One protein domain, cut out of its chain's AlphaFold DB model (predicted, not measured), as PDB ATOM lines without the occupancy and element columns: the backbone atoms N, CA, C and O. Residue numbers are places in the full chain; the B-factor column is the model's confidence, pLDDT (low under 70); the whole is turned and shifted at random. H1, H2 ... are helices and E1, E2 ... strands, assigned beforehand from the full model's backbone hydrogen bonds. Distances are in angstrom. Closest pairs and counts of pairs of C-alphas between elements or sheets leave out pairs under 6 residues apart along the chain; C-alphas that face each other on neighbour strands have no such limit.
ATOM      1  N   LEU A   2     227.928 170.304 150.123       65.44
ATOM      2  CA  LEU A   2     226.962 169.974 151.193       65.44
ATOM      3  C   LEU A   2     225.597 169.465 150.678       65.44
ATOM      4  O   LEU A   2     225.105 168.483 151.228       65.44
ATOM      5  N   PRO A   3     225.013 170.023 149.593       73.69
ATOM      6  CA  PRO A   3     223.759 169.501 149.056       73.69
ATOM      7  C   PRO A   3     223.852 168.029 148.638       73.69
ATOM      8  O   PRO A   3     223.008 167.244 149.040       73.69
ATOM      9  N   LEU A   4     224.914 167.602 147.939       76.00
ATOM     10  CA  LEU A   4     225.068 166.202 147.512       76.00
ATOM     11  C   LEU A   4     224.949 165.221 148.695       76.00
ATOM     12  O   LEU A   4     224.259 164.212 148.600       76.00
ATOM     13  N   GLN A   5     225.559 165.542 149.839       76.88
ATOM     14  CA  GLN A   5     225.474 164.698 151.034       76.88
ATOM     15  C   GLN A   5     224.055 164.596 151.588       76.88
ATOM     16  O   GLN A   5     223.640 163.516 152.002       76.88
ATOM     17  N   VAL A   6     223.310 165.702 151.583       84.06
ATOM     18  CA  VAL A   6     221.911 165.715 152.023       84.06
ATOM     19  C   VAL A   6     221.088 164.789 151.134       84.06
ATOM     20  O   VAL A   6     220.414 163.903 151.652       84.06
ATOM     21  N   PHE A   7     221.221 164.908 149.811       82.50
ATOM     22  CA  PHE A   7     220.499 164.071 148.849       82.50
ATOM     23  C   PHE A   7     220.824 162.576 149.001       82.50
ATOM     24  O   PHE A   7     219.920 161.747 148.975       82.50
ATOM     25  N   HIS A   8     222.081 162.215 149.255       79.94
ATOM     26  CA  HIS A   8     222.494 160.816 149.438       79.94
ATOM     27  C   HIS A   8     222.360 160.283 150.878       79.94
ATOM     28  O   HIS A   8     222.744 159.147 151.145       79.94
ATOM     29  N   SER A   9     221.806 161.060 151.814       85.56
ATOM     30  CA  SER A   9     221.713 160.674 153.233       85.56
ATOM     31  C   SER A   9     220.720 159.539 153.521       85.56
ATOM     32  O   SER A   9     220.738 158.968 154.611       85.56
ATOM     33  N   GLY A  10     219.829 159.230 152.574       83.94
ATOM     34  CA  GLY A  10     218.702 158.315 152.775       83.94
ATOM     35  C   GLY A  10     217.511 158.943 153.509       83.94
ATOM     36  O   GLY A  10     216.495 158.276 153.695       83.94
ATOM     37  N   ILE A  11     217.604 160.219 153.901       88.19
ATOM     38  CA  ILE A  11     216.477 160.974 154.455       88.19
ATOM     39  C   ILE A  11     215.465 161.242 153.326       88.19
ATOM     40  O   ILE A  11     215.871 161.665 152.242       88.19
ATOM     41  N   PRO A  12     214.153 161.029 153.544       87.25
ATOM     42  CA  PRO A  12     213.132 161.430 152.583       87.25
ATOM     43  C   PRO A  12     213.183 162.939 152.324       87.25
ATOM     44  O   PRO A  12     213.001 163.740 153.241       87.25
ATOM     45  N   ILE A  13     213.415 163.326 151.071       89.88
ATOM     46  CA  ILE A  13     213.519 164.729 150.658       89.88
ATOM     47  C   ILE A  13     212.348 165.078 149.746       89.88
ATOM     48  O   ILE A  13     212.043 164.350 148.797       89.88
ATOM     49  N   THR A  14     211.724 166.223 150.034       92.06
ATOM     50  CA  THR A  14     210.867 166.933 149.084       92.06
ATOM     51  C   THR A  14     211.601 168.185 148.621       92.06
ATOM     52  O   THR A  14     211.859 169.078 149.423       92.06
ATOM     53  N   LEU A  15     211.972 168.235 147.343       93.25
ATOM     54  CA  LEU A  15     212.633 169.381 146.727       93.25
ATOM     55  C   LEU A  15     211.582 170.330 146.144       93.25
ATOM     56  O   LEU A  15     210.728 169.902 145.371       93.25
ATOM     57  N   VAL A  16     211.677 171.617 146.473       95.19
ATOM     58  CA  VAL A  16     210.904 172.692 145.836       95.19
ATOM     59  C   VAL A  16     211.886 173.540 145.012       95.19
ATOM     60  O   VAL A  16     212.545 174.414 145.572       95.19
ATOM     61  N   PRO A  17     212.086 173.221 143.720       93.31
ATOM     62  CA  PRO A  17     213.077 173.874 142.871       93.31
ATOM     63  C   PRO A  17     212.575 175.219 142.330       93.31
ATOM     64  O   PRO A  17     211.380 175.525 142.394       93.31
ATOM     65  N   LEU A  18     213.486 175.980 141.712       92.12
ATOM     66  CA  LEU A  18     213.148 177.229 141.023       92.12
ATOM     67  C   LEU A  18     212.086 177.035 139.938       92.12
ATOM     68  O   LEU A  18     211.237 177.901 139.777       92.12
ATOM     69  N   ASP A  19     212.062 175.896 139.245       92.06
ATOM     70  CA  ASP A  19     211.022 175.607 138.249       92.06
ATOM     71  C   ASP A  19     209.615 175.668 138.856       92.06
ATOM     72  O   ASP A  19     208.701 176.216 138.245       92.06
ATOM     73  N   ALA A  20     209.450 175.198 140.098       94.69
ATOM     74  CA  ALA A  20     208.178 175.288 140.792       94.69
ATOM     75  C   ALA A  20     207.913 176.689 141.343       94.69
ATOM     76  O   ALA A  20     206.807 177.205 141.186       94.69
ATOM     77  N   THR A  21     208.898 177.332 141.969       94.56
ATOM     78  CA  THR A  21     208.693 178.661 142.570       94.56
ATOM     79  C   THR A  21     208.541 179.763 141.518       94.56
ATOM     80  O   THR A  21     207.798 180.713 141.736       94.56
ATOM     81  N   ASN A  22     209.103 179.599 140.320       94.12
ATOM     82  CA  ASN A  22     208.867 180.491 139.180       94.12
ATOM     83  C   ASN A  22     207.405 180.464 138.702       94.12
ATOM     84  O   ASN A  22     206.967 181.350 137.972       94.12
ATOM     85  N   THR A  23     206.614 179.472 139.118       94.31
ATOM     86  CA  THR A  23     205.177 179.417 138.806       94.31
ATOM     87  C   THR A  23     204.307 180.135 139.838       94.31
ATOM     88  O   THR A  23     203.080 180.121 139.689       94.31
ATOM     89  N   ILE A  24     204.912 180.791 140.843       93.50
ATOM     90  CA  ILE A  24     204.211 181.529 141.904       93.50
ATOM     91  C   ILE A  24     204.682 182.992 142.082       93.50
ATOM     92  O   ILE A  24     205.142 183.388 143.159       93.50
ATOM     93  N   PRO A  25     204.586 183.824 141.024       93.50
ATOM     94  CA  PRO A  25     204.965 185.234 141.099       93.50
ATOM     95  C   PRO A  25     204.007 186.029 141.987       93.50
ATOM     96  O   PRO A  25     202.799 185.792 141.973       93.50
ATOM     97  N   VAL A  26     204.516 187.036 142.697       94.44
ATOM     98  CA  VAL A  26     203.689 188.048 143.370       94.44
ATOM     99  C   VAL A  26     203.082 188.959 142.302       94.44
ATOM    100  O   VAL A  26     203.573 190.055 142.048       94.44
ATOM    101  N   ASN A  27     202.023 188.495 141.641       93.25
ATOM    102  CA  ASN A  27     201.318 189.262 140.616       93.25
ATOM    103  C   ASN A  27     200.469 190.398 141.225       93.25
ATOM    104  O   ASN A  27     200.279 190.479 142.442       93.25
ATOM    105  N   GLU A  28     199.981 191.304 140.374       93.38
ATOM    106  CA  GLU A  28     199.209 192.479 140.805       93.38
ATOM    107  C   GLU A  28     197.928 192.102 141.560       93.38
ATOM    108  O   GLU A  28     197.621 192.702 142.589       93.38
ATOM    109  N   GLU A  29     197.205 191.079 141.093       94.75
ATOM    110  CA  GLU A  29     195.953 190.631 141.713       94.75
ATOM    111  C   GLU A  29     196.184 190.059 143.115       94.75
ATOM    112  O   GLU A  29     195.447 190.393 144.043       94.75
ATOM    113  N   PHE A  30     197.233 189.253 143.309       95.12
ATOM    114  CA  PHE A  30     197.622 188.783 144.636       95.12
ATOM    115  C   PHE A  30     198.052 189.941 145.536       95.12
ATOM    116  O   PHE A  30     197.615 190.008 146.682       95.12
ATOM    117  N   PHE A  31     198.866 190.872 145.031       95.31
ATOM    118  CA  PHE A  31     199.314 192.024 145.813       95.31
ATOM    119  C   PHE A  31     198.128 192.889 146.270       95.31
ATOM    120  O   PHE A  31     198.039 193.243 147.447       95.31
ATOM    121  N   TYR A  32     197.179 193.175 145.372       95.38
ATOM    122  CA  TYR A  32     195.950 193.900 145.700       95.38
ATOM    123  C   TYR A  32     195.071 193.116 146.675       95.38
ATOM    124  O   TYR A  32     194.575 193.682 147.649       95.38
ATOM    125  N   ALA A  33     194.897 191.809 146.468       95.25
ATOM    126  CA  ALA A  33     194.154 190.973 147.400       95.25
ATOM    127  C   ALA A  33     194.795 191.004 148.791       95.25
ATOM    128  O   ALA A  33     194.090 191.242 149.767       95.25
ATOM    129  N   PHE A  34     196.116 190.859 148.897       95.88
ATOM    130  CA  PHE A  34     196.813 190.927 150.176       95.88
ATOM    131  C   PHE A  34     196.618 192.287 150.850       95.88
ATOM    132  O   PHE A  34     196.300 192.343 152.035       95.88
ATOM    133  N   GLN A  35     196.657 193.380 150.083       94.94
ATOM    134  CA  GLN A  35     196.364 194.713 150.605       94.94
ATOM    135  C   GLN A  35     194.985 194.797 151.287       94.94
ATOM    136  O   GLN A  35     194.844 195.497 152.287       94.94
ATOM    137  N   GLN A  36     193.978 194.080 150.784       94.19
ATOM    138  CA  GLN A  36     192.627 194.063 151.362       94.19
ATOM    139  C   GLN A  36     192.465 193.077 152.537       94.19
ATOM    140  O   GLN A  36     191.483 193.168 153.271       94.19
ATOM    141  N   HIS A  37     193.404 192.146 152.741       91.19
ATOM    142  CA  HIS A  37     193.308 191.057 153.725       91.19
ATOM    143  C   HIS A  37     194.318 191.224 154.873       91.19
ATOM    144  O   HIS A  37     195.072 190.312 155.194       91.19
ATOM    145  N   GLN A  38     194.320 192.399 155.509       90.31
ATOM    146  CA  GLN A  38     195.202 192.751 156.635       90.31
ATOM    147  C   GLN A  38     194.425 192.880 157.957       90.31
ATOM    148  O   GLN A  38     194.575 193.851 158.691       90.31
ATOM    149  N   SER A  39     193.526 191.937 158.258       88.81
ATOM    150  CA  SER A  39     192.674 192.008 159.461       88.81
ATOM    151  C   SER A  39     193.378 191.611 160.765       88.81
ATOM    152  O   SER A  39     192.745 191.588 161.822       88.81
ATOM    153  N   THR A  40     194.650 191.234 160.685       87.19
ATOM    154  CA  THR A  40     195.503 190.778 161.786       87.19
ATOM    155  C   THR A  40     196.851 191.498 161.706       87.19
ATOM    156  O   THR A  40     197.261 191.933 160.626       87.19
ATOM    157  N   PHE A  41     197.555 191.617 162.834       85.38
ATOM    158  CA  PHE A  41     198.860 192.285 162.878       85.38
ATOM    159  C   PHE A  41     199.915 191.555 162.039       85.38
ATOM    160  O   PHE A  41     200.784 192.189 161.449       85.38
ATOM    161  N   GLU A  42     199.833 190.230 161.947       87.38
ATOM    162  CA  GLU A  42     200.728 189.395 161.147       87.38
ATOM    163  C   GLU A  42     200.544 189.680 159.658       87.38
ATOM    164  O   GLU A  42     201.522 189.885 158.940       87.38
ATOM    165  N   ALA A  43     199.289 189.734 159.201       90.94
ATOM    166  CA  ALA A  43     198.974 190.057 157.819       90.94
ATOM    167  C   ALA A  43     199.401 191.490 157.475       90.94
ATOM    168  O   ALA A  43     199.996 191.710 156.419       90.94
ATOM    169  N   GLU A  44     199.162 192.446 158.378       90.25
ATOM    170  CA  GLU A  44     199.613 193.830 158.222       90.25
ATOM    171  C   GLU A  44     201.143 193.922 158.140       90.25
ATOM    172  O   GLU A  44     201.678 194.560 157.233       90.25
ATOM    173  N   TYR A  45     201.865 193.253 159.043       88.94
ATOM    174  CA  TYR A  45     203.326 193.239 159.051       88.94
ATOM    175  C   TYR A  45     203.889 192.624 157.764       88.94
ATOM    176  O   TYR A  45     204.698 193.253 157.082       88.94
ATOM    177  N   CYS A  46     203.421 191.431 157.384       91.88
ATOM    178  CA  CYS A  46     203.867 190.755 156.168       91.88
ATOM    179  C   CYS A  46     203.572 191.583 154.909       91.88
ATOM    180  O   CYS A  46     204.431 191.678 154.028       91.88
ATOM    181  N   PHE A  47     202.396 192.216 154.825       93.44
ATOM    182  CA  PHE A  47     202.073 193.090 153.701       93.44
ATOM    183  C   PHE A  47     202.945 194.348 153.686       93.44
ATOM    184  O   PHE A  47     203.450 194.712 152.627       93.44
ATOM    185  N   LYS A  48     203.179 194.996 154.836       89.44
ATOM    186  CA  LYS A  48     204.087 196.151 154.933       89.44
ATOM    187  C   LYS A  48     205.494 195.791 154.462       89.44
ATOM    188  O   LYS A  48     206.041 196.516 153.637       89.44
ATOM    189  N   SER A  49     206.046 194.655 154.891       89.00
ATOM    190  CA  SER A  49     207.359 194.187 154.422       89.00
ATOM    191  C   SER A  49     207.383 193.936 152.910       89.00
ATOM    192  O   SER A  49     208.308 194.379 152.228       89.00
ATOM    193  N   LEU A  50     206.351 193.281 152.362       91.62
ATOM    194  CA  LEU A  50     206.232 193.045 150.919       91.62
ATOM    195  C   LEU A  50     206.112 194.360 150.136       91.62
ATOM    196  O   LEU A  50     206.731 194.524 149.085       91.62
ATOM    197  N   LYS A  51     205.332 195.310 150.657       89.38
ATOM    198  CA  LYS A  51     205.157 196.638 150.073       89.38
ATOM    199  C   LYS A  51     206.464 197.426 150.087       89.38
ATOM    200  O   LYS A  51     206.795 198.016 149.068       89.38
ATOM    201  N   MET A  52     207.229 197.387 151.178       85.38
ATOM    202  CA  MET A  52     208.560 198.000 151.230       85.38
ATOM    203  C   MET A  52     209.476 197.402 150.159       85.38
ATOM    204  O   MET A  52     210.043 198.153 149.374       85.38
ATOM    205  N   ALA A  53     209.548 196.069 150.054       86.88
ATOM    206  CA  ALA A  53     210.358 195.399 149.034       86.88
ATOM    207  C   ALA A  53     209.954 195.802 147.605       86.88
ATOM    208  O   ALA A  53     210.822 196.064 146.770       86.88
ATOM    209  N   ARG A  54     208.643 195.904 147.337       88.44
ATOM    210  CA  ARG A  54     208.096 196.412 146.074       88.44
ATOM    211  C   ARG A  54     208.525 197.856 145.829       88.44
ATOM    212  O   ARG A  54     208.984 198.168 144.735       88.44
ATOM    213  N   ASP A  55     208.338 198.737 146.804       84.12
ATOM    214  CA  ASP A  55     208.553 200.173 146.633       84.12
ATOM    215  C   ASP A  55     210.048 200.511 146.472       84.12
ATOM    216  O   ASP A  55     210.387 201.455 145.760       84.12
ATOM    217  N   THR A  56     210.944 199.692 147.033       79.00
ATOM    218  CA  THR A  56     212.401 199.811 146.851       79.00
ATOM    219  C   THR A  56     212.949 199.048 145.638       79.00
ATOM    220  O   THR A  56     214.154 199.074 145.397       79.00
ATOM    221  N   TRP A  57     212.104 198.345 144.876       84.75
ATOM    222  CA  TRP A  57     212.542 197.543 143.730       84.75
ATOM    223  C   TRP A  57     212.998 198.430 142.566       84.75
ATOM    224  O   TRP A  57     212.284 199.360 142.180       84.75
ATOM    225  N   SER A  58     214.167 198.123 141.994       74.81
ATOM    226  CA  SER A  58     214.903 199.000 141.066       74.81
ATOM    227  C   SER A  58     214.187 199.316 139.751       74.81
ATOM    228  O   SER A  58     214.498 200.324 139.124       74.81
ATOM    229  N   ASP A  59     213.250 198.469 139.327       79.44
ATOM    230  CA  ASP A  59     212.489 198.615 138.086       79.44
ATOM    231  C   ASP A  59     210.988 198.331 138.282       79.44
ATOM    232  O   ASP A  59     210.528 197.918 139.352       79.44
ATOM    233  N   ASP A  60     210.205 198.531 137.223       79.19
ATOM    234  CA  ASP A  60     208.764 198.254 137.214       79.19
ATOM    235  C   ASP A  60     208.433 196.761 137.012       79.19
ATOM    236  O   ASP A  60     207.280 196.401 136.781       79.19
ATOM    237  N   GLN A  61     209.419 195.859 137.117       85.69
ATOM    238  CA  GLN A  61     209.240 194.419 136.901       85.69
ATOM    239  C   GLN A  61     209.065 193.622 138.195       85.69
ATOM    240  O   GLN A  61     209.119 192.394 138.162       85.69
ATOM    241  N   PHE A  62     208.802 194.276 139.333       90.12
ATOM    242  CA  PHE A  62     208.586 193.591 140.614       90.12
ATOM    243  C   PHE A  62     207.597 192.418 140.494       90.12
ATOM    244  O   PHE A  62     207.919 191.296 140.872       90.12
ATOM    245  N   HIS A  63     206.429 192.646 139.886       90.94
ATOM    246  CA  HIS A  63     205.391 191.618 139.746       90.94
ATOM    247  C   HIS A  63     205.751 190.484 138.770       90.94
ATOM    248  O   HIS A  63     205.107 189.436 138.786       90.94
ATOM    249  N   ALA A  64     206.769 190.680 137.928       86.12
ATOM    250  CA  ALA A  64     207.276 189.674 136.998       86.12
ATOM    251  C   ALA A  64     208.491 188.904 137.547       86.12
ATOM    252  O   ALA A  64     208.771 187.802 137.078       86.12
ATOM    253  N   SER A  65     209.196 189.471 138.531       87.94
ATOM    254  CA  SER A  65     210.507 188.988 138.986       87.94
ATOM    255  C   SER A  65     210.550 188.593 140.465       87.94
ATOM    256  O   SER A  65     211.529 187.988 140.900       87.94
ATOM    257  N   TYR A  66     209.519 188.920 141.249       91.44
ATOM    258  CA  TYR A  66     209.439 188.583 142.669       91.44
ATOM    259  C   TYR A  66     208.503 187.390 142.905       91.44
ATOM    260  O   TYR A  66     207.332 187.415 142.522       91.44
ATOM    261  N   PHE A  67     209.002 186.351 143.577       93.00
ATOM    262  CA  PHE A  67     208.304 185.075 143.767       93.00
ATOM    263  C   PHE A  67     208.200 184.709 145.249       93.00
ATOM    264  O   PHE A  67     209.124 184.945 146.024       93.00
ATOM    265  N   MET A  68     207.100 184.068 145.650       90.19
ATOM    266  CA  MET A  68     206.872 183.654 147.046       90.19
ATOM    267  C   MET A  68     207.530 182.312 147.389       90.19
ATOM    268  O   MET A  68     206.902 181.442 147.988       90.19
ATOM    269  N   TRP A  69     208.781 182.113 146.988       92.75
ATOM    270  CA  TRP A  69     209.482 180.831 147.092       92.75
ATOM    271  C   TRP A  69     209.522 180.226 148.511       92.75
ATOM    272  O   TRP A  69     209.129 179.071 148.687       92.75
ATOM    273  N   ASP A  70     209.897 181.002 149.532       93.38
ATOM    274  CA  ASP A  70     209.974 180.554 150.929       93.38
ATOM    275  C   ASP A  70     208.594 180.208 151.505       93.38
ATOM    276  O   ASP A  70     208.383 179.135 152.084       93.38
ATOM    277  N   SER A  71     207.615 181.097 151.306       94.62
ATOM    278  CA  SER A  71     206.243 180.888 151.772       94.62
ATOM    279  C   SER A  71     205.583 179.704 151.064       94.62
ATOM    280  O   SER A  71     204.917 178.898 151.712       94.62
ATOM    281  N   PHE A  72     205.800 179.560 149.754       96.38
ATOM    282  CA  PHE A  72     205.309 178.428 148.972       96.38
ATOM    283  C   PHE A  72     205.921 177.117 149.457       96.38
ATOM    284  O   PHE A  72     205.192 176.158 149.698       96.38
ATOM    285  N   THR A  73     207.234 177.093 149.699       96.12
ATOM    286  CA  THR A  73     207.929 175.923 150.253       96.12
ATOM    287  C   THR A  73     207.361 175.524 151.615       96.12
ATOM    288  O   THR A  73     207.106 174.343 151.852       96.12
ATOM    289  N   SER A  74     207.065 176.497 152.482       95.06
ATOM    290  CA  SER A  74     206.396 176.244 153.765       95.06
ATOM    291  C   SER A  74     204.990 175.676 153.581       95.06
ATOM    292  O   SER A  74     204.625 174.707 154.247       95.06
ATOM    293  N   GLY A  75     204.218 176.211 152.631       95.00
ATOM    294  CA  GLY A  75     202.907 175.677 152.269       95.00
ATOM    295  C   GLY A  75     202.980 174.226 151.793       95.00
ATOM    296  O   GLY A  75     202.227 173.379 152.279       95.00
ATOM    297  N   VAL A  76     203.919 173.913 150.894       95.50
ATOM    298  CA  VAL A  76     204.152 172.549 150.398       95.50
ATOM    299  C   VAL A  76     204.523 171.616 151.552       95.50
ATOM    300  O   VAL A  76     203.940 170.539 151.662       95.50
ATOM    301  N   ALA A  77     205.421 172.030 152.448       94.31
ATOM    302  CA  ALA A  77     205.826 171.222 153.596       94.31
ATOM    303  C   ALA A  77     204.658 170.941 154.558       94.31
ATOM    304  O   ALA A  77     204.429 169.788 154.926       94.31
ATOM    305  N   ILE A  78     203.884 171.967 154.932       92.31
ATOM    306  CA  ILE A  78     202.740 171.830 155.850       92.31
ATOM    307  C   ILE A  78     201.647 170.950 155.236       92.31
ATOM    308  O   ILE A  78     201.158 170.033 155.896       92.31
ATOM    309  N   SER A  79     201.290 171.196 153.971       94.06
ATOM    310  CA  SER A  79     200.302 170.389 153.248       94.06
ATOM    311  C   SER A  79     200.753 168.931 153.121       94.06
ATOM    312  O   SER A  79     199.969 168.027 153.397       94.06
ATOM    313  N   GLY A  80     202.028 168.688 152.798       91.38
ATOM    314  CA  GLY A  80     202.591 167.337 152.731       91.38
ATOM    315  C   GLY A  80     202.493 166.604 154.069       91.38
ATOM    316  O   GLY A  80     201.939 165.512 154.126       91.38
ATOM    317  N   MET A  81     202.936 167.236 155.162       90.06
ATOM    318  CA  MET A  81     202.855 166.646 156.504       90.06
ATOM    319  C   MET A  81     201.416 166.369 156.957       90.06
ATOM    320  O   MET A  81     201.182 165.399 157.676       90.06
ATOM    321  N   ARG A  82     200.457 167.225 156.583       91.06
ATOM    322  CA  ARG A  82     199.033 167.012 156.875       91.06
ATOM    323  C   ARG A  82     198.483 165.833 156.075       91.06
ATOM    324  O   ARG A  82     197.933 164.908 156.658       91.06
ATOM    325  N   ASN A  83     198.682 165.843 154.763       88.62
ATOM    326  CA  ASN A  83     198.108 164.843 153.870       88.62
ATOM    327  C   ASN A  83     198.702 163.448 154.127       88.62
ATOM    328  O   ASN A  83     197.956 162.472 154.151       88.62
ATOM    329  N   ASP A  84     200.002 163.356 154.433       82.44
ATOM    330  CA  ASP A  84     200.647 162.095 154.812       82.44
ATOM    331  C   ASP A  84     200.049 161.516 156.116       82.44
ATOM    332  O   ASP A  84     199.875 160.302 156.221       82.44
ATOM    333  N   LYS A  85     199.682 162.362 157.097       78.12
ATOM    334  CA  LYS A  85     198.982 161.922 158.326       78.12
ATOM    335  C   LYS A  85     197.572 161.414 158.042       78.12
ATOM    336  O   LYS A  85     197.149 160.435 158.652       78.12
ATOM    337  N   ASP A  86     196.876 162.065 157.119       74.56
ATOM    338  CA  ASP A  86     195.494 161.743 156.759       74.56
ATOM    339  C   ASP A  86     195.403 160.623 155.700       74.56
ATOM    340  O   ASP A  86     194.318 160.325 155.197       74.56
ATOM    341  N   CYS A  87     196.532 159.988 155.343       68.00
ATOM    342  CA  CYS A  87     196.654 159.006 154.256       68.00
ATOM    343  C   CYS A  87     196.151 159.526 152.889       68.00
ATOM    344  O   CYS A  87     195.813 158.747 151.989       68.00
ATOM    345  N   LEU A  88     196.106 160.849 152.719       66.88
ATOM    346  CA  LEU A  88     195.754 161.522 151.478       66.88
ATOM    347  C   LEU A  88     196.998 161.597 150.588       66.88
ATOM    348  O   LEU A  88     198.057 162.070 150.993       66.88
ATOM    349  N   HIS A  89     196.884 161.133 149.345       66.19
ATOM    350  CA  HIS A  89     198.003 161.170 148.407       66.19
ATOM    351  C   HIS A  89     198.086 162.550 147.742       66.19
ATOM    352  O   HIS A  89     197.158 162.959 147.046       66.19
ATOM    353  N   GLY A  90     199.217 163.245 147.901       83.38
ATOM    354  CA  GLY A  90     199.536 164.454 147.135       83.38
ATOM    355  C   GLY A  90     199.849 165.679 147.990       83.38
ATOM    356  O   GLY A  90     200.296 165.567 149.126       83.38
ATOM    357  N   ASN A  91     199.666 166.854 147.400       93.44
ATOM    358  CA  ASN A  91     199.874 168.155 148.026       93.44
ATOM    359  C   ASN A  91     198.815 169.123 147.510       93.44
ATOM    360  O   ASN A  91     198.414 169.022 146.352       93.44
ATOM    361  N   ASP A  92     198.360 170.045 148.340       94.00
ATOM    362  CA  ASP A  92     197.242 170.928 147.994       94.00
ATOM    363  C   ASP A  92     197.689 172.072 147.085       94.00
ATOM    364  O   ASP A  92     196.906 172.575 146.286       94.00
ATOM    365  N   PHE A  93     198.972 172.430 147.150       95.75
ATOM    366  CA  PHE A  93     199.515 173.617 146.498       95.75
ATOM    367  C   PHE A  93     200.473 173.305 145.354       95.75
ATOM    368  O   PHE A  93     200.620 174.133 144.461       95.75
ATOM    369  N   ALA A  94     201.115 172.136 145.358       96.19
ATOM    370  CA  ALA A  94     202.085 171.738 144.343       96.19
ATOM    371  C   ALA A  94     201.703 170.431 143.640       96.19
ATOM    372  O   ALA A  94     201.133 169.513 144.235       96.19
ATOM    373  N   GLU A  95     202.063 170.329 142.365       95.25
ATOM    374  CA  GLU A  95     202.166 169.046 141.675       95.25
ATOM    375  C   GLU A  95     203.493 168.394 142.069       95.25
ATOM    376  O   GLU A  95     204.544 169.030 141.994       95.25
ATOM    377  N   LEU A  96     203.428 167.156 142.568       93.62
ATOM    378  CA  LEU A  96     204.586 166.434 143.090       93.62
ATOM    379  C   LEU A  96     204.850 165.188 142.253       93.62
ATOM    380  O   LEU A  96     203.954 164.363 142.069       93.62
ATOM    381  N   GLU A  97     206.099 165.018 141.839       93.19
ATOM    382  CA  GLU A  97     206.559 163.871 141.061       93.19
ATOM    383  C   GLU A  97     207.804 163.256 141.697       93.19
ATOM    384  O   GLU A  97     208.559 163.925 142.397       93.19
ATOM    385  N   TYR A  98     208.027 161.960 141.483       91.88
ATOM    386  CA  TYR A  98     209.298 161.346 141.856       91.88
ATOM    387  C   TYR A  98     210.257 161.425 140.679       91.88
ATOM    388  O   TYR A  98     210.010 160.793 139.655       91.88
ATOM    389  N   MET A  99     211.364 162.134 140.867       91.88
ATOM    390  CA  MET A  99     212.402 162.313 139.854       91.88
ATOM    391  C   MET A  99     213.722 161.715 140.336       91.88
ATOM    392  O   MET A  99     214.011 161.697 141.534       91.88
ATOM    393  N   ASN A 100     214.525 161.224 139.397       90.31
ATOM    394  CA  ASN A 100     215.861 160.703 139.668       90.31
ATOM    395  C   ASN A 100     216.883 161.804 139.388       90.31
ATOM    396  O   ASN A 100     217.233 162.049 138.236       90.31
ATOM    397  N   ILE A 101     217.343 162.488 140.433       88.69
ATOM    398  CA  ILE A 101     218.187 163.680 140.299       88.69
ATOM    399  C   ILE A 101     219.556 163.502 140.947       88.69
ATOM    400  O   ILE A 101     219.738 162.700 141.859       88.69
ATOM    401  N   THR A 102     220.522 164.285 140.483       82.38
ATOM    402  CA  THR A 102     221.838 164.449 141.101       82.38
ATOM    403  C   THR A 102     222.190 165.930 141.215       82.38
ATOM    404  O   THR A 102     221.578 166.771 140.553       82.38
ATOM    405  N   VAL A 103     223.173 166.254 142.053       84.69
ATOM    406  CA  VAL A 103     223.726 167.608 142.182       84.69
ATOM    407  C   VAL A 103     225.094 167.629 141.515       84.69
ATOM    408  O   VAL A 103     225.990 166.889 141.920       84.69
ATOM    409  N   ILE A 104     225.273 168.500 140.526       82.56
ATOM    410  CA  ILE A 104     226.562 168.707 139.870       82.56
ATOM    411  C   ILE A 104     227.517 169.345 140.881       82.56
ATOM    412  O   ILE A 104     227.229 170.384 141.474       82.56
ATOM    413  N   THR A 105     228.656 168.695 141.123       80.56
ATOM    414  CA  THR A 105     229.656 169.171 142.094       80.56
ATOM    415  C   THR A 105     230.999 169.521 141.479       80.56
ATOM    416  O   THR A 105     231.891 169.884 142.234       80.56
ATOM    417  N   SER A 106     231.175 169.300 140.176       85.81
ATOM    418  CA  SER A 106     232.387 169.641 139.434       85.81
ATOM    419  C   SER A 106     232.129 169.575 137.929       85.81
ATOM    420  O   SER A 106     231.165 168.941 137.495       85.81
ATOM    421  N   ASN A 107     233.029 170.154 137.141       88.19
ATOM    422  CA  ASN A 107     232.864 170.380 135.709       88.19
ATOM    423  C   ASN A 107     233.870 169.583 134.873       88.19
ATOM    424  O   ASN A 107     235.008 169.362 135.290       88.19
ATOM    425  N   GLU A 108     233.461 169.175 133.671       86.44
ATOM    426  CA  GLU A 108     234.336 168.487 132.719       86.44
ATOM    427  C   GLU A 108     235.514 169.363 132.260       86.44
ATOM    428  O   GLU A 108     235.324 170.559 132.029       86.44
ATOM    429  N   PRO A 109     236.697 168.775 131.997       86.62
ATOM    430  CA  PRO A 109     236.977 167.334 131.965       86.62
ATOM    431  C   PRO A 109     237.205 166.720 133.356       86.62
ATOM    432  O   PRO A 109     237.959 167.230 134.182       86.62
ATOM    433  N   TYR A 110     236.581 165.567 133.593       85.12
ATOM    434  CA  TYR A 110     236.765 164.808 134.828       85.12
ATOM    435  C   TYR A 110     238.128 164.103 134.867       85.12
ATOM    436  O   TYR A 110     238.658 163.659 133.851       85.12
ATOM    437  N   GLY A 111     238.683 163.964 136.068       79.00
ATOM    438  CA  GLY A 111     240.001 163.394 136.337       79.00
ATOM    439  C   GLY A 111     241.158 164.394 136.281       79.00
ATOM    440  O   GLY A 111     242.301 163.966 136.437       79.00
ATOM    441  N   ILE A 112     240.884 165.687 136.074       80.12
ATOM    442  CA  ILE A 112     241.887 166.753 136.173       80.12
ATOM    443  C   ILE A 112     241.974 167.248 137.619       80.12
ATOM    444  O   ILE A 112     240.956 167.460 138.273       80.12
ATOM    445  N   TYR A 113     243.208 167.422 138.095       80.38
ATOM    446  CA  TYR A 113     243.539 167.915 139.432       80.38
ATOM    447  C   TYR A 113     244.296 169.234 139.279       80.38
ATOM    448  O   TYR A 113     245.517 169.243 139.112       80.38
ATOM    449  N   ASP A 114     243.561 170.341 139.244       84.94
ATOM    450  CA  ASP A 114     244.107 171.694 139.090       84.94
ATOM    451  C   ASP A 114     244.156 172.476 140.414       84.94
ATOM    452  O   ASP A 114     244.519 173.650 140.428       84.94
ATOM    453  N   GLY A 115     243.833 171.821 141.534       85.19
ATOM    454  CA  GLY A 115     243.804 172.430 142.862       85.19
ATOM    455  C   GLY A 115     242.454 173.049 143.233       85.19
ATOM    456  O   GLY A 115     242.295 173.481 144.376       85.19
ATOM    457  N   SER A 116     241.488 173.099 142.310       86.69
ATOM    458  CA  SER A 116     240.170 173.696 142.558       86.69
ATOM    459  C   SER A 116     239.235 172.802 143.379       86.69
ATOM    460  O   SER A 116     238.311 173.304 144.019       86.69
ATOM    461  N   ASN A 117     239.457 171.482 143.398       87.00
ATOM    462  CA  ASN A 117     238.494 170.514 143.909       87.00
ATOM    463  C   ASN A 117     238.963 169.872 145.232       87.00
ATOM    464  O   ASN A 117     239.658 168.847 145.239       87.00
ATOM    465  N   PRO A 118     238.504 170.381 146.394       84.38
ATOM    466  CA  PRO A 118     238.981 169.955 147.714       84.38
ATOM    467  C   PRO A 118     238.528 168.542 148.130       84.38
ATOM    468  O   PRO A 118     238.811 168.101 149.252       84.38
ATOM    469  N   LEU A 119     237.776 167.837 147.276       77.88
ATOM    470  CA  LEU A 119     237.398 166.433 147.471       77.88
ATOM    471  C   LEU A 119     238.503 165.474 147.029       77.88
ATOM    472  O   LEU A 119     238.573 164.356 147.544       77.88
ATOM    473  N   PHE A 120     239.351 165.911 146.101       83.19
ATOM    474  CA  PHE A 120     240.396 165.094 145.500       83.19
ATOM    475  C   PHE A 120     241.789 165.672 145.747       83.19
ATOM    476  O   PHE A 120     242.717 164.914 146.038       83.19
ATOM    477  N   ASP A 121     241.926 166.995 145.679       81.25
ATOM    478  CA  ASP A 121     243.213 167.670 145.795       81.25
ATOM    479  C   ASP A 121     243.756 167.591 147.227       81.25
ATOM    480  O   ASP A 121     243.031 167.752 148.209       81.25
ATOM    481  N   GLY A 122     245.049 167.279 147.357       79.69
ATOM    482  CA  GLY A 122     245.711 167.113 148.658       79.69
ATOM    483  C   GLY A 122     245.314 165.850 149.439       79.69
ATOM    484  O   GLY A 122     245.749 165.681 150.578       79.69
ATOM    485  N   HIS A 123     244.529 164.940 148.848       77.94
ATOM    486  CA  HIS A 123     244.036 163.735 149.515       77.94
ATOM    487  C   HIS A 123     244.469 162.438 148.806       77.94
ATOM    488  O   HIS A 123     244.234 162.226 147.616       77.94
ATOM    489  N   ALA A 124     245.069 161.505 149.559       79.31
ATOM    490  CA  ALA A 124     245.452 160.187 149.035       79.31
ATOM    491  C   ALA A 124     244.221 159.373 148.585       79.31
ATOM    492  O   ALA A 124     244.214 158.783 147.499       79.31
ATOM    493  N   VAL A 125     243.158 159.418 149.394       77.38
ATOM    494  CA  VAL A 125     241.835 158.844 149.118       77.38
ATOM    495  C   VAL A 125     240.833 159.995 149.009       77.38
ATOM    496  O   VAL A 125     240.817 160.828 149.917       77.38
ATOM    497  N   PRO A 126     240.006 160.065 147.949       75.88
ATOM    498  CA  PRO A 126     239.011 161.121 147.820       75.88
ATOM    499  C   PRO A 126     238.056 161.136 149.012       75.88
ATOM    500  O   PRO A 126     237.679 160.083 149.541       75.88
ATOM    501  N   LYS A 127     237.629 162.330 149.422       72.94
ATOM    502  CA  LYS A 127     236.606 162.463 150.463       72.94
ATOM    503  C   LYS A 127     235.321 161.758 150.025       72.94
ATOM    504  O   LYS A 127     234.983 161.726 148.846       72.94
ATOM    505  N   PHE A 128     234.612 161.181 150.994       69.19
ATOM    506  CA  PHE A 128     233.318 160.505 150.803       69.19
ATOM    507  C   PHE A 128     233.345 159.272 149.885       69.19
ATOM    508  O   PHE A 128     232.299 158.840 149.416       69.19
ATOM    509  N   GLY A 129     234.524 158.688 149.637       67.38
ATOM    510  CA  GLY A 129     234.645 157.499 148.788       67.38
ATOM    511  C   GLY A 129     234.337 157.769 147.314       67.38
ATOM    512  O   GLY A 129     234.013 156.841 146.575       67.38
ATOM    513  N   LEU A 130     234.422 159.033 146.883       75.38
ATOM    514  CA  LEU A 130     234.153 159.424 145.503       75.38
ATOM    515  C   LEU A 130     235.175 158.806 144.543       75.38
ATOM    516  O   LEU A 130     236.360 158.657 144.851       75.38
ATOM    517  N   LYS A 131     234.713 158.445 143.346       76.94
ATOM    518  CA  LYS A 131     235.548 157.796 142.333       76.94
ATOM    519  C   LYS A 131     236.474 158.815 141.660       76.94
ATOM    520  O   LYS A 131     235.998 159.767 141.043       76.94
ATOM    521  N   LYS A 132     237.795 158.588 141.718       77.12
ATOM    522  CA  LYS A 132     238.785 159.343 140.918       77.12
ATOM    523  C   LYS A 132     238.466 159.201 139.428       77.12
ATOM    524  O   LYS A 132     238.259 158.084 138.956       77.12
ATOM    525  N   GLY A 133     238.398 160.321 138.709       75.94
ATOM    526  CA  GLY A 133     237.960 160.358 137.307       75.94
ATOM    527  C   GLY A 133     236.457 160.130 137.088       75.94
ATOM    528  O   GLY A 133     236.039 159.958 135.948       75.94
ATOM    529  N   GLY A 134     235.646 160.088 138.153       74.44
ATOM    530  CA  GLY A 134     234.181 160.123 138.066       74.44
ATOM    531  C   GLY A 134     233.640 161.549 137.913       74.44
ATOM    532  O   GLY A 134     234.407 162.509 137.927       74.44
ATOM    533  N   VAL A 135     232.317 161.705 137.835       74.69
ATOM    534  CA  VAL A 135     231.653 162.997 137.538       74.69
ATOM    535  C   VAL A 135     231.849 164.086 138.603       74.69
ATOM    536  O   VAL A 135     231.567 165.258 138.375       74.69
ATOM    537  N   HIS A 136     232.333 163.702 139.784       78.38
ATOM    538  CA  HIS A 136     232.665 164.619 140.874       78.38
ATOM    539  C   HIS A 136     234.142 165.053 140.859       78.38
ATOM    540  O   HIS A 136     234.543 165.873 141.679       78.38
ATOM    541  N   SER A 137     234.950 164.489 139.952       84.19
ATOM    542  CA  SER A 137     236.412 164.617 139.886       84.19
ATOM    543  C   SER A 137     236.875 165.663 138.864       84.19
ATOM    544  O   SER A 137     237.875 165.435 138.193       84.19
ATOM    545  N   GLY A 138     236.144 166.756 138.670       88.62
ATOM    546  CA  GLY A 138     236.490 167.828 137.729       88.62
ATOM    547  C   GLY A 138     236.855 169.148 138.409       88.62
ATOM    548  O   GLY A 138     237.025 169.191 139.628       88.62
ATOM    549  N   HIS A 139     236.894 170.225 137.622       91.12
ATOM    550  CA  HIS A 139     237.117 171.585 138.120       91.12
ATOM    551  C   HIS A 139     235.911 172.082 138.933       91.12
ATOM    552  O   HIS A 139     234.767 171.874 138.520       91.12
ATOM    553  N   VAL A 140     236.149 172.758 140.056       89.75
ATOM    554  CA  VAL A 140     235.106 173.394 140.882       89.75
ATOM    555  C   VAL A 140     235.284 174.898 140.814       89.75
ATOM    556  O   VAL A 140     236.376 175.379 141.096       89.75
ATOM    557  N   GLN A 141     234.221 175.639 140.492       88.81
ATOM    558  CA  GLN A 141     234.315 177.093 140.394       88.81
ATOM    559  C   GLN A 141     234.886 177.708 141.684       88.81
ATOM    560  O   GLN A 141     234.293 177.612 142.761       88.81
ATOM    561  N   THR A 142     236.028 178.382 141.562       84.88
ATOM    562  CA  THR A 142     236.779 178.958 142.690       84.88
ATOM    563  C   THR A 142     236.399 180.409 142.999       84.88
ATOM    564  O   THR A 142     236.736 180.931 144.062       84.88
ATOM    565  N   GLY A 143     235.657 181.068 142.103       79.31
ATOM    566  CA  GLY A 143     235.151 182.426 142.294       79.31
ATOM    567  C   GLY A 143     234.389 182.971 141.081       79.31
ATOM    568  O   GLY A 143     234.271 182.320 140.044       79.31
ATOM    569  N   ILE A 144     233.870 184.198 141.194       78.44
ATOM    570  CA  ILE A 144     233.114 184.864 140.109       78.44
ATOM    571  C   ILE A 144     234.014 185.171 138.897       78.44
ATOM    572  O   ILE A 144     233.537 185.211 137.767       78.44
ATOM    573  N   VAL A 145     235.316 185.358 139.127       80.00
ATOM    574  CA  VAL A 145     236.324 185.666 138.096       80.00
ATOM    575  C   VAL A 145     237.123 184.440 137.643       80.00
ATOM    576  O   VAL A 145     238.197 184.583 137.064       80.00
ATOM    577  N   ASP A 146     236.630 183.235 137.933       85.12
ATOM    578  CA  ASP A 146     237.306 181.995 137.565       85.12
ATOM    579  C   ASP A 146     237.421 181.866 136.038       85.12
ATOM    580  O   ASP A 146     236.419 181.725 135.329       85.12
ATOM    581  N   SER A 147     238.651 181.921 135.529       88.19
ATOM    582  CA  SER A 147     238.933 181.910 134.094       88.19
ATOM    583  C   SER A 147     238.534 180.600 133.420       88.19
ATOM    584  O   SER A 147     238.221 180.617 132.233       88.19
ATOM    585  N   PHE A 148     238.493 179.484 134.154       88.69
ATOM    586  CA  PHE A 148     238.001 178.220 133.617       88.69
ATOM    587  C   PHE A 148     236.497 178.296 133.346       88.69
ATOM    588  O   PHE A 148     236.011 177.808 132.323       88.69
ATOM    589  N   CYS A 149     235.756 178.922 134.257       88.69
ATOM    590  CA  CYS A 149     234.308 179.037 134.166       88.69
ATOM    591  C   CYS A 149     233.851 180.129 133.193       88.69
ATOM    592  O   CYS A 149     232.729 180.053 132.687       88.69
ATOM    593  N   ILE A 150     234.697 181.121 132.910       88.19
ATOM    594  CA  ILE A 150     234.399 182.217 131.987       88.19
ATOM    595  C   ILE A 150     234.570 181.765 130.532       88.19
ATOM    596  O   ILE A 150     235.589 181.206 130.138       88.19
ATOM    597  N   ILE A 151     233.568 182.066 129.708       86.75
ATOM    598  CA  ILE A 151     233.633 181.904 128.254       86.75
ATOM    599  C   ILE A 151     233.751 183.302 127.638       86.75
ATOM    600  O   ILE A 151     232.835 184.117 127.776       86.75
ATOM    601  N   GLU A 152     234.860 183.589 126.950       82.19
ATOM    602  CA  GLU A 152     235.056 184.878 126.274       82.19
ATOM    603  C   GLU A 152     233.907 185.185 125.298       82.19
ATOM    604  O   GLU A 152     233.495 184.347 124.496       82.19
ATOM    605  N   GLY A 153     233.362 186.402 125.385       83.38
ATOM    606  CA  GLY A 153     232.250 186.854 124.542       83.38
ATOM    607  C   GLY A 153     230.862 186.326 124.937       83.38
ATOM    608  O   GLY A 153     229.875 186.710 124.310       83.38
ATOM    609  N   SER A 154     230.748 185.498 125.981       82.88
ATOM    610  CA  SER A 154     229.474 184.975 126.489       82.88
ATOM    611  C   SER A 154     229.069 185.643 127.803       82.88
ATOM    612  O   SER A 154     229.898 185.924 128.663       82.88
ATOM    613  N   ARG A 155     227.758 185.839 128.003       77.50
ATOM    614  CA  ARG A 155     227.186 186.214 129.313       77.50
ATOM    615  C   ARG A 155     226.935 185.010 130.231       77.50
ATOM    616  O   ARG A 155     226.508 185.193 131.365       77.50
ATOM    617  N   LYS A 156     227.146 183.790 129.734       79.44
ATOM    618  CA  LYS A 156     227.020 182.536 130.485       79.44
ATOM    619  C   LYS A 156     228.392 181.902 130.668       79.44
ATOM    620  O   LYS A 156     229.146 181.802 129.698       79.44
ATOM    621  N   GLY A 157     228.674 181.460 131.890       85.12
ATOM    622  CA  GLY A 157     229.817 180.602 132.180       85.12
ATOM    623  C   GLY A 157     229.559 179.152 131.772       85.12
ATOM    624  O   GLY A 157     228.418 178.771 131.506       85.12
ATOM    625  N   ARG A 158     230.623 178.349 131.714       88.31
ATOM    626  CA  ARG A 158     230.540 176.905 131.426       88.31
ATOM    627  C   ARG A 158     230.343 176.029 132.664       88.31
ATOM    628  O   ARG A 158     230.071 174.845 132.505       88.31
ATOM    629  N   CYS A 159     230.571 176.577 133.854       89.69
ATOM    630  CA  CYS A 159     230.493 175.827 135.100       89.69
ATOM    631  C   CYS A 159     229.047 175.710 135.591       89.69
ATOM    632  O   CYS A 159     228.286 176.675 135.540       89.69
ATOM    633  N   GLU A 160     228.689 174.524 136.071       87.38
ATOM    634  CA  GLU A 160     227.351 174.143 136.527       87.38
ATOM    635  C   GLU A 160     227.367 173.725 138.012       87.38
ATOM    636  O   GLU A 160     226.522 172.953 138.464       87.38
ATOM    637  N   ASP A 161     228.332 174.209 138.801       85.56
ATOM    638  CA  ASP A 161     228.440 173.895 140.227       85.56
ATOM    639  C   ASP A 161     227.125 174.182 140.971       85.56
ATOM    640  O   ASP A 161     226.610 175.299 140.978       85.56
ATOM    641  N   GLY A 162     226.573 173.156 141.623       82.69
ATOM    642  CA  GLY A 162     225.324 173.249 142.378       82.69
ATOM    643  C   GLY A 162     224.047 173.051 141.557       82.69
ATOM    644  O   GLY A 162     222.976 172.989 142.163       82.69
ATOM    645  N   TYR A 163     224.123 172.888 140.232       86.06
ATOM    646  CA  TYR A 163     222.946 172.564 139.420       86.06
ATOM    647  C   TYR A 163     222.378 171.190 139.787       86.06
ATOM    648  O   TYR A 163     223.105 170.204 139.914       86.06
ATOM    649  N   THR A 164     221.055 171.107 139.913       86.94
ATOM    650  CA  THR A 164     220.331 169.835 140.007       86.94
ATOM    651  C   THR A 164     219.985 169.336 138.612       86.94
ATOM    652  O   THR A 164     219.394 170.079 137.828       86.94
ATOM    653  N   LYS A 165     220.315 168.081 138.303       84.44
ATOM    654  CA  LYS A 165     220.092 167.484 136.981       84.44
ATOM    655  C   LYS A 165     219.418 166.128 137.096       84.44
ATOM    656  O   LYS A 165     219.812 165.310 137.925       84.44
ATOM    657  N   GLU A 166     218.431 165.881 136.243       87.38
ATOM    658  CA  GLU A 166     217.827 164.559 136.104       87.38
ATOM    659  C   GLU A 166     218.780 163.618 135.360       87.38
ATOM    660  O   GLU A 166     219.311 163.962 134.300       87.38
ATOM    661  N   ILE A 167     219.027 162.439 135.932       82.06
ATOM    662  CA  ILE A 167     219.942 161.446 135.368       82.06
ATOM    663  C   ILE A 167     219.415 160.019 135.550       82.06
ATOM    664  O   ILE A 167     218.712 159.691 136.505       82.06
ATOM    665  N   SER A 168     219.836 159.137 134.645       75.44
ATOM    666  CA  SER A 168     219.540 157.704 134.680       75.44
ATOM    667  C   SER A 168     220.820 156.945 135.043       75.44
ATOM    668  O   SER A 168     221.608 156.607 134.163       75.44
ATOM    669  N   GLY A 169     221.083 156.717 136.334       69.56
ATOM    670  CA  GLY A 169     222.318 156.060 136.783       69.56
ATOM    671  C   GLY A 169     222.389 155.797 138.288       69.56
ATOM    672  O   GLY A 169     221.504 156.194 139.037       69.56
ATOM    673  N   LEU A 170     223.462 155.131 138.735       68.06
ATOM    674  CA  LEU A 170     223.694 154.783 140.151       68.06
ATOM    675  C   LEU A 170     223.905 156.004 141.061       68.06
ATOM    676  O   LEU A 170     223.763 155.902 142.274       68.06
ATOM    677  N   GLU A 171     224.251 157.145 140.472       68.88
ATOM    678  CA  GLU A 171     224.449 158.422 141.166       68.88
ATOM    679  C   GLU A 171     223.144 159.222 141.294       68.88
ATOM    680  O   GLU A 171     223.135 160.307 141.874       68.88
ATOM    681  N   ALA A 172     222.037 158.705 140.749       80.25
ATOM    682  CA  ALA A 172     220.736 159.340 140.841       80.25
ATOM    683  C   ALA A 172     220.078 159.022 142.185       80.25
ATOM    684  O   ALA A 172     219.972 157.863 142.593       80.25
ATOM    685  N   VAL A 173     219.568 160.053 142.847       85.25
ATOM    686  CA  VAL A 173     218.728 159.921 144.032       85.25
ATOM    687  C   VAL A 173     217.282 160.115 143.609       85.25
ATOM    688  O   VAL A 173     216.937 161.107 142.967       85.25
ATOM    689  N   ARG A 174     216.422 159.171 143.993       89.94
ATOM    690  CA  ARG A 174     214.981 159.306 143.794       89.94
ATOM    691  C   ARG A 174     214.411 160.267 144.833       89.94
ATOM    692  O   ARG A 174     214.345 159.934 146.013       89.94
ATOM    693  N   VAL A 175     213.983 161.442 144.388       91.00
ATOM    694  CA  VAL A 175     213.512 162.543 145.238       91.00
ATOM    695  C   VAL A 175     212.091 162.920 144.850       91.00
ATOM    696  O   VAL A 175     211.727 162.853 143.677       91.00
ATOM    697  N   ARG A 176     211.271 163.307 145.832       92.00
ATOM    698  CA  ARG A 176     209.953 163.899 145.574       92.00
ATOM    699  C   ARG A 176     210.174 165.365 145.201       92.00
ATOM    700  O   ARG A 176     210.725 166.113 145.996       92.00
ATOM    701  N   VAL A 177     209.798 165.783 144.004       94.38
ATOM    702  CA  VAL A 177     210.058 167.125 143.473       94.38
ATOM    703  C   VAL A 177     208.729 167.822 143.216       94.38
ATOM    704  O   VAL A 177     207.836 167.243 142.598       94.38
ATOM    705  N   ALA A 178     208.587 169.055 143.698       95.69
ATOM    706  CA  ALA A 178     207.520 169.936 143.247       95.69
ATOM    707  C   ALA A 178     207.848 170.415 141.836       95.69
ATOM    708  O   ALA A 178     208.896 171.014 141.627       95.69
ATOM    709  N   THR A 179     206.978 170.143 140.870       94.25
ATOM    710  CA  THR A 179     207.212 170.529 139.470       94.25
ATOM    711  C   THR A 179     206.621 171.901 139.164       94.25
ATOM    712  O   THR A 179     207.227 172.686 138.442       94.25
ATOM    713  N   LYS A 180     205.461 172.223 139.749       95.75
ATOM    714  CA  LYS A 180     204.813 173.542 139.662       95.75
ATOM    715  C   LYS A 180     203.763 173.752 140.749       95.75
ATOM    716  O   LYS A 180     203.265 172.797 141.351       95.75
ATOM    717  N   ALA A 181     203.394 175.009 140.963       95.94
ATOM    718  CA  ALA A 181     202.242 175.395 141.760       95.94
ATOM    719  C   ALA A 181     200.936 175.047 141.030       95.94
ATOM    720  O   ALA A 181     200.788 175.276 139.827       95.94
ATOM    721  N   LYS A 182     199.971 174.509 141.774       95.38
ATOM    722  CA  LYS A 182     198.636 174.185 141.275       95.38
ATOM    723  C   LYS A 182     197.855 175.458 140.970       95.38
ATOM    724  O   LYS A 182     197.817 176.397 141.769       95.38
ATOM    725  N   SER A 183     197.203 175.466 139.811       93.88
ATOM    726  CA  SER A 183     196.226 176.495 139.460       93.88
ATOM    727  C   SER A 183     195.043 176.458 140.419       93.88
ATOM    728  O   SER A 183     194.656 175.383 140.872       93.88
ATOM    729  N   ASN A 184     194.458 177.624 140.685       92.31
ATOM    730  CA  ASN A 184     193.228 177.708 141.463       92.31
ATOM    731  C   ASN A 184     192.094 176.928 140.768       92.31
ATOM    732  O   ASN A 184     191.859 177.082 139.566       92.31
ATOM    733  N   VAL A 185     191.416 176.070 141.526       90.31
ATOM    734  CA  VAL A 185     190.281 175.251 141.098       90.31
ATOM    735  C   VAL A 185     189.074 176.138 140.794       90.31
ATOM    736  O   VAL A 185     188.311 175.843 139.870       90.31
ATOM    737  N   ASP A 186     188.916 177.248 141.521       90.81
ATOM    738  CA  ASP A 186     187.927 178.273 141.203       90.81
ATOM    739  C   ASP A 186     188.415 179.156 140.049       90.81
ATOM    740  O   ASP A 186     189.143 180.132 140.233       90.81
ATOM    741  N   LYS A 187     187.941 178.837 138.842       87.12
ATOM    742  CA  LYS A 187     188.242 179.583 137.612       87.12
ATOM    743  C   LYS A 187     187.735 181.030 137.615       87.12
ATOM    744  O   LYS A 187     188.141 181.793 136.745       87.12
ATOM    745  N   ASN A 188     186.842 181.395 138.537       89.19
ATOM    746  CA  ASN A 188     186.348 182.765 138.680       89.19
ATOM    747  C   ASN A 188     187.159 183.576 139.700       89.19
ATOM    748  O   ASN A 188     186.961 184.788 139.809       89.19
ATOM    749  N   SER A 189     188.052 182.932 140.456       90.00
ATOM    750  CA  SER A 189     188.927 183.628 141.387       90.00
ATOM    751  C   SER A 189     189.938 184.485 140.632       90.00
ATOM    752  O   SER A 189     190.503 184.070 139.624       90.00
ATOM    753  N   ARG A 190     190.210 185.681 141.160       91.00
ATOM    754  CA  ARG A 190     191.307 186.528 140.668       91.00
ATOM    755  C   ARG A 190     192.683 186.017 141.098       91.00
ATOM    756  O   ARG A 190     193.686 186.391 140.504       91.00
ATOM    757  N   LEU A 191     192.729 185.162 142.121       94.12
ATOM    758  CA  LEU A 191     193.949 184.499 142.566       94.12
ATOM    759  C   LEU A 191     194.143 183.235 141.735       94.12
ATOM    760  O   LEU A 191     193.364 182.293 141.840       94.12
ATOM    761  N   ASP A 192     195.189 183.189 140.923       92.12
ATOM    762  CA  ASP A 192     195.400 182.145 139.915       92.12
ATOM    763  C   ASP A 192     196.101 180.880 140.451       92.12
ATOM    764  O   ASP A 192     196.301 179.912 139.708       92.12
ATOM    765  N   ARG A 193     196.464 180.858 141.737       94.50
ATOM    766  CA  ARG A 193     197.075 179.713 142.432       94.50
ATOM    767  C   ARG A 193     196.314 179.375 143.706       94.50
ATOM    768  O   ARG A 193     195.970 180.273 144.471       94.50
ATOM    769  N   GLU A 194     196.147 178.078 143.972       93.81
ATOM    770  CA  GLU A 194     195.551 177.572 145.226       93.81
ATOM    771  C   GLU A 194     196.271 178.114 146.464       93.81
ATOM    772  O   GLU A 194     195.658 178.528 147.449       93.81
ATOM    773  N   PHE A 195     197.600 178.174 146.381       95.69
ATOM    774  CA  PHE A 195     198.441 178.665 147.464       95.69
ATOM    775  C   PHE A 195     198.101 180.097 147.887       95.69
ATOM    776  O   PHE A 195     198.067 180.366 149.082       95.69
ATOM    777  N   PHE A 196     197.829 181.013 146.950       95.19
ATOM    778  CA  PHE A 196     197.589 182.421 147.285       95.19
ATOM    779  C   PHE A 196     196.377 182.600 148.186       95.19
ATOM    780  O   PHE A 196     196.447 183.328 149.174       95.19
ATOM    781  N   LYS A 197     195.282 181.901 147.879       91.00
ATOM    782  CA  LYS A 197     194.075 181.941 148.700       91.00
ATOM    783  C   LYS A 197     194.364 181.422 150.109       91.00
ATOM    784  O   LYS A 197     194.109 182.125 151.082       91.00
ATOM    785  N   SER A 198     194.972 180.237 150.208       92.44
ATOM    786  CA  SER A 198     195.312 179.653 151.507       92.44
ATOM    787  C   SER A 198     196.296 180.515 152.297       92.44
ATOM    788  O   SER A 198     196.182 180.582 153.515       92.44
ATOM    789  N   PHE A 199     197.255 181.166 151.637       94.25
ATOM    790  CA  PHE A 199     198.230 182.039 152.283       94.25
ATOM    791  C   PHE A 199     197.549 183.239 152.957       94.25
ATOM    792  O   PHE A 199     197.799 183.504 154.132       94.25
ATOM    793  N   LEU A 200     196.640 183.919 152.246       93.38
ATOM    794  CA  LEU A 200     195.879 185.047 152.796       93.38
ATOM    795  C   LEU A 200     194.943 184.617 153.933       93.38
ATOM    796  O   LEU A 200     194.840 185.301 154.951       93.38
ATOM    797  N   GLU A 201     194.280 183.470 153.785       90.50
ATOM    798  CA  GLU A 201     193.408 182.921 154.825       90.50
ATOM    799  C   GLU A 201     194.202 182.586 156.093       90.50
ATOM    800  O   GLU A 201     193.835 183.028 157.177       90.50
ATOM    801  N   VAL A 202     195.332 181.882 155.972       90.38
ATOM    802  CA  VAL A 202     196.153 181.480 157.127       90.38
ATOM    803  C   VAL A 202     196.655 182.685 157.917       90.38
ATOM    804  O   VAL A 202     196.609 182.651 159.145       90.38
ATOM    805  N   LEU A 203     197.082 183.759 157.245       89.44
ATOM    806  CA  LEU A 203     197.539 184.973 157.929       89.44
ATOM    807  C   LEU A 203     196.416 185.717 158.664       89.44
ATOM    808  O   LEU A 203     196.701 186.476 159.587       89.44
ATOM    809  N   THR A 204     195.153 185.504 158.289       87.81
ATOM    810  CA  THR A 204     193.995 186.191 158.887       87.81
ATOM    811  C   THR A 204     193.263 185.363 159.951       87.81
ATOM    812  O   THR A 204     192.375 185.888 160.631       87.81
ATOM    813  N   LEU A 205     193.645 184.094 160.153       88.38
ATOM    814  CA  LEU A 205     193.087 183.232 161.200       88.38
ATOM    815  C   LEU A 205     193.441 183.735 162.605       88.38
ATOM    816  O   LEU A 205     194.588 184.060 162.906       88.38
TER     817      LEU A 205
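Overview. This is residues 2 to 205 of the 616 residues of the protein "IU_nuc_hydro domain-containing protein" of Aegilops tauschii subsp. strangulata (UniProt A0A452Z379). Two lobes are joined by a curved ribbon of two antiparallel strands, E1 and E3: at one end gather the helices H3 to H7, at the other a large looped lobe is made by residues 104 to 163, which hold no named element. The short strand E2 adds to the ribbon beside the end of E1 near the looped lobe, H1 covers that end, and H2 sits beside E3 towards the helices. The printed part has 204 residues, with named elements in the order H1 H2 H3 H4 H5 H6 E1 E2 E3 H7; the antiparallel sheet runs E2, E1, E3. The class is mixed, helices and strands, with under half of the residues in named elements. The whole is loose, with a radius of gyration of the C-alphas of 21.3 A and spans of 62 by 46 by 29 A.

Along the chain. Find C-alpha 2 at (226.962, 169.974, 151.193), where H1 begins, residues 2 to 7. Go on to H2, residues 18 to 21, H3, residues 28 to 36, 12.5 A long, and H4, residues 41 to 55, 20.5 A. After H5, residues 62 to 65, find C-alpha 69 at (209.482, 180.831, 147.092); from there H6, residues 69 to 85, runs 24.4 A. Next come E1, residues 94 to 103, 22.1 A, E2, residues 164 to 166, and E3, residues 173 to 181, 22.7 A. H7, residues 194 to 204, runs 16.2 A to C-alpha 204 at (193.995, 186.191, 158.887).

Arrangement. Begin at E1 and E3, antiparallel at 140 degrees, where N 97 and O 177 are 2.9 A apart, within hydrogen-bond range. E1 bends by 80 degrees at residue 100; beyond it E2, in a hairpin with E1, has N 165 and O 102 within range at 2.9 A. H1 is on the sheet over E1, at a height of 8.8 A. H2 stands at the sheet's level, with C-alphas 20 and 180 closest to E3 at 4.0 A. H6 only grazes the sheet with residues 72 to 80. H7 and H6 only just touch, with 3 pairs of C-alphas within 8 A, closest Phe 72 and Phe 195 at 7.0 A, about perpendicular at 88 degrees. H4 touches H7 with residues 42 to 43 alone, closest C-alphas 43 and 203 at 5.3 A, at a steep tilt of 56 degrees. H3 and H4 form a helical hairpin and only just touch, with 3 pairs within 8 A, closest C-alphas 34 and 47 at 6.7 A. H5 is close to H3 but not clearly touching, with C-alphas 63 and 28 closest at 6.3 A. In H1, H3, H4, H6 and H7 every O i to N i+4 pair is within hydrogen-bond range; H2 and H5 are too short for such a pair.

Size, cuts and confidence. Look for the C-alphas farthest apart at Ala 124 and Asn 188, 64.1 A. The printed part has no cut. The links E1 to E2, 60 residues, and E3 to H7, 12 residues, are long. The mean pLDDT of the printed part is 86.9; it is under 70 at residues 2, 87 to 89, 128 to 129 and 169 to 171.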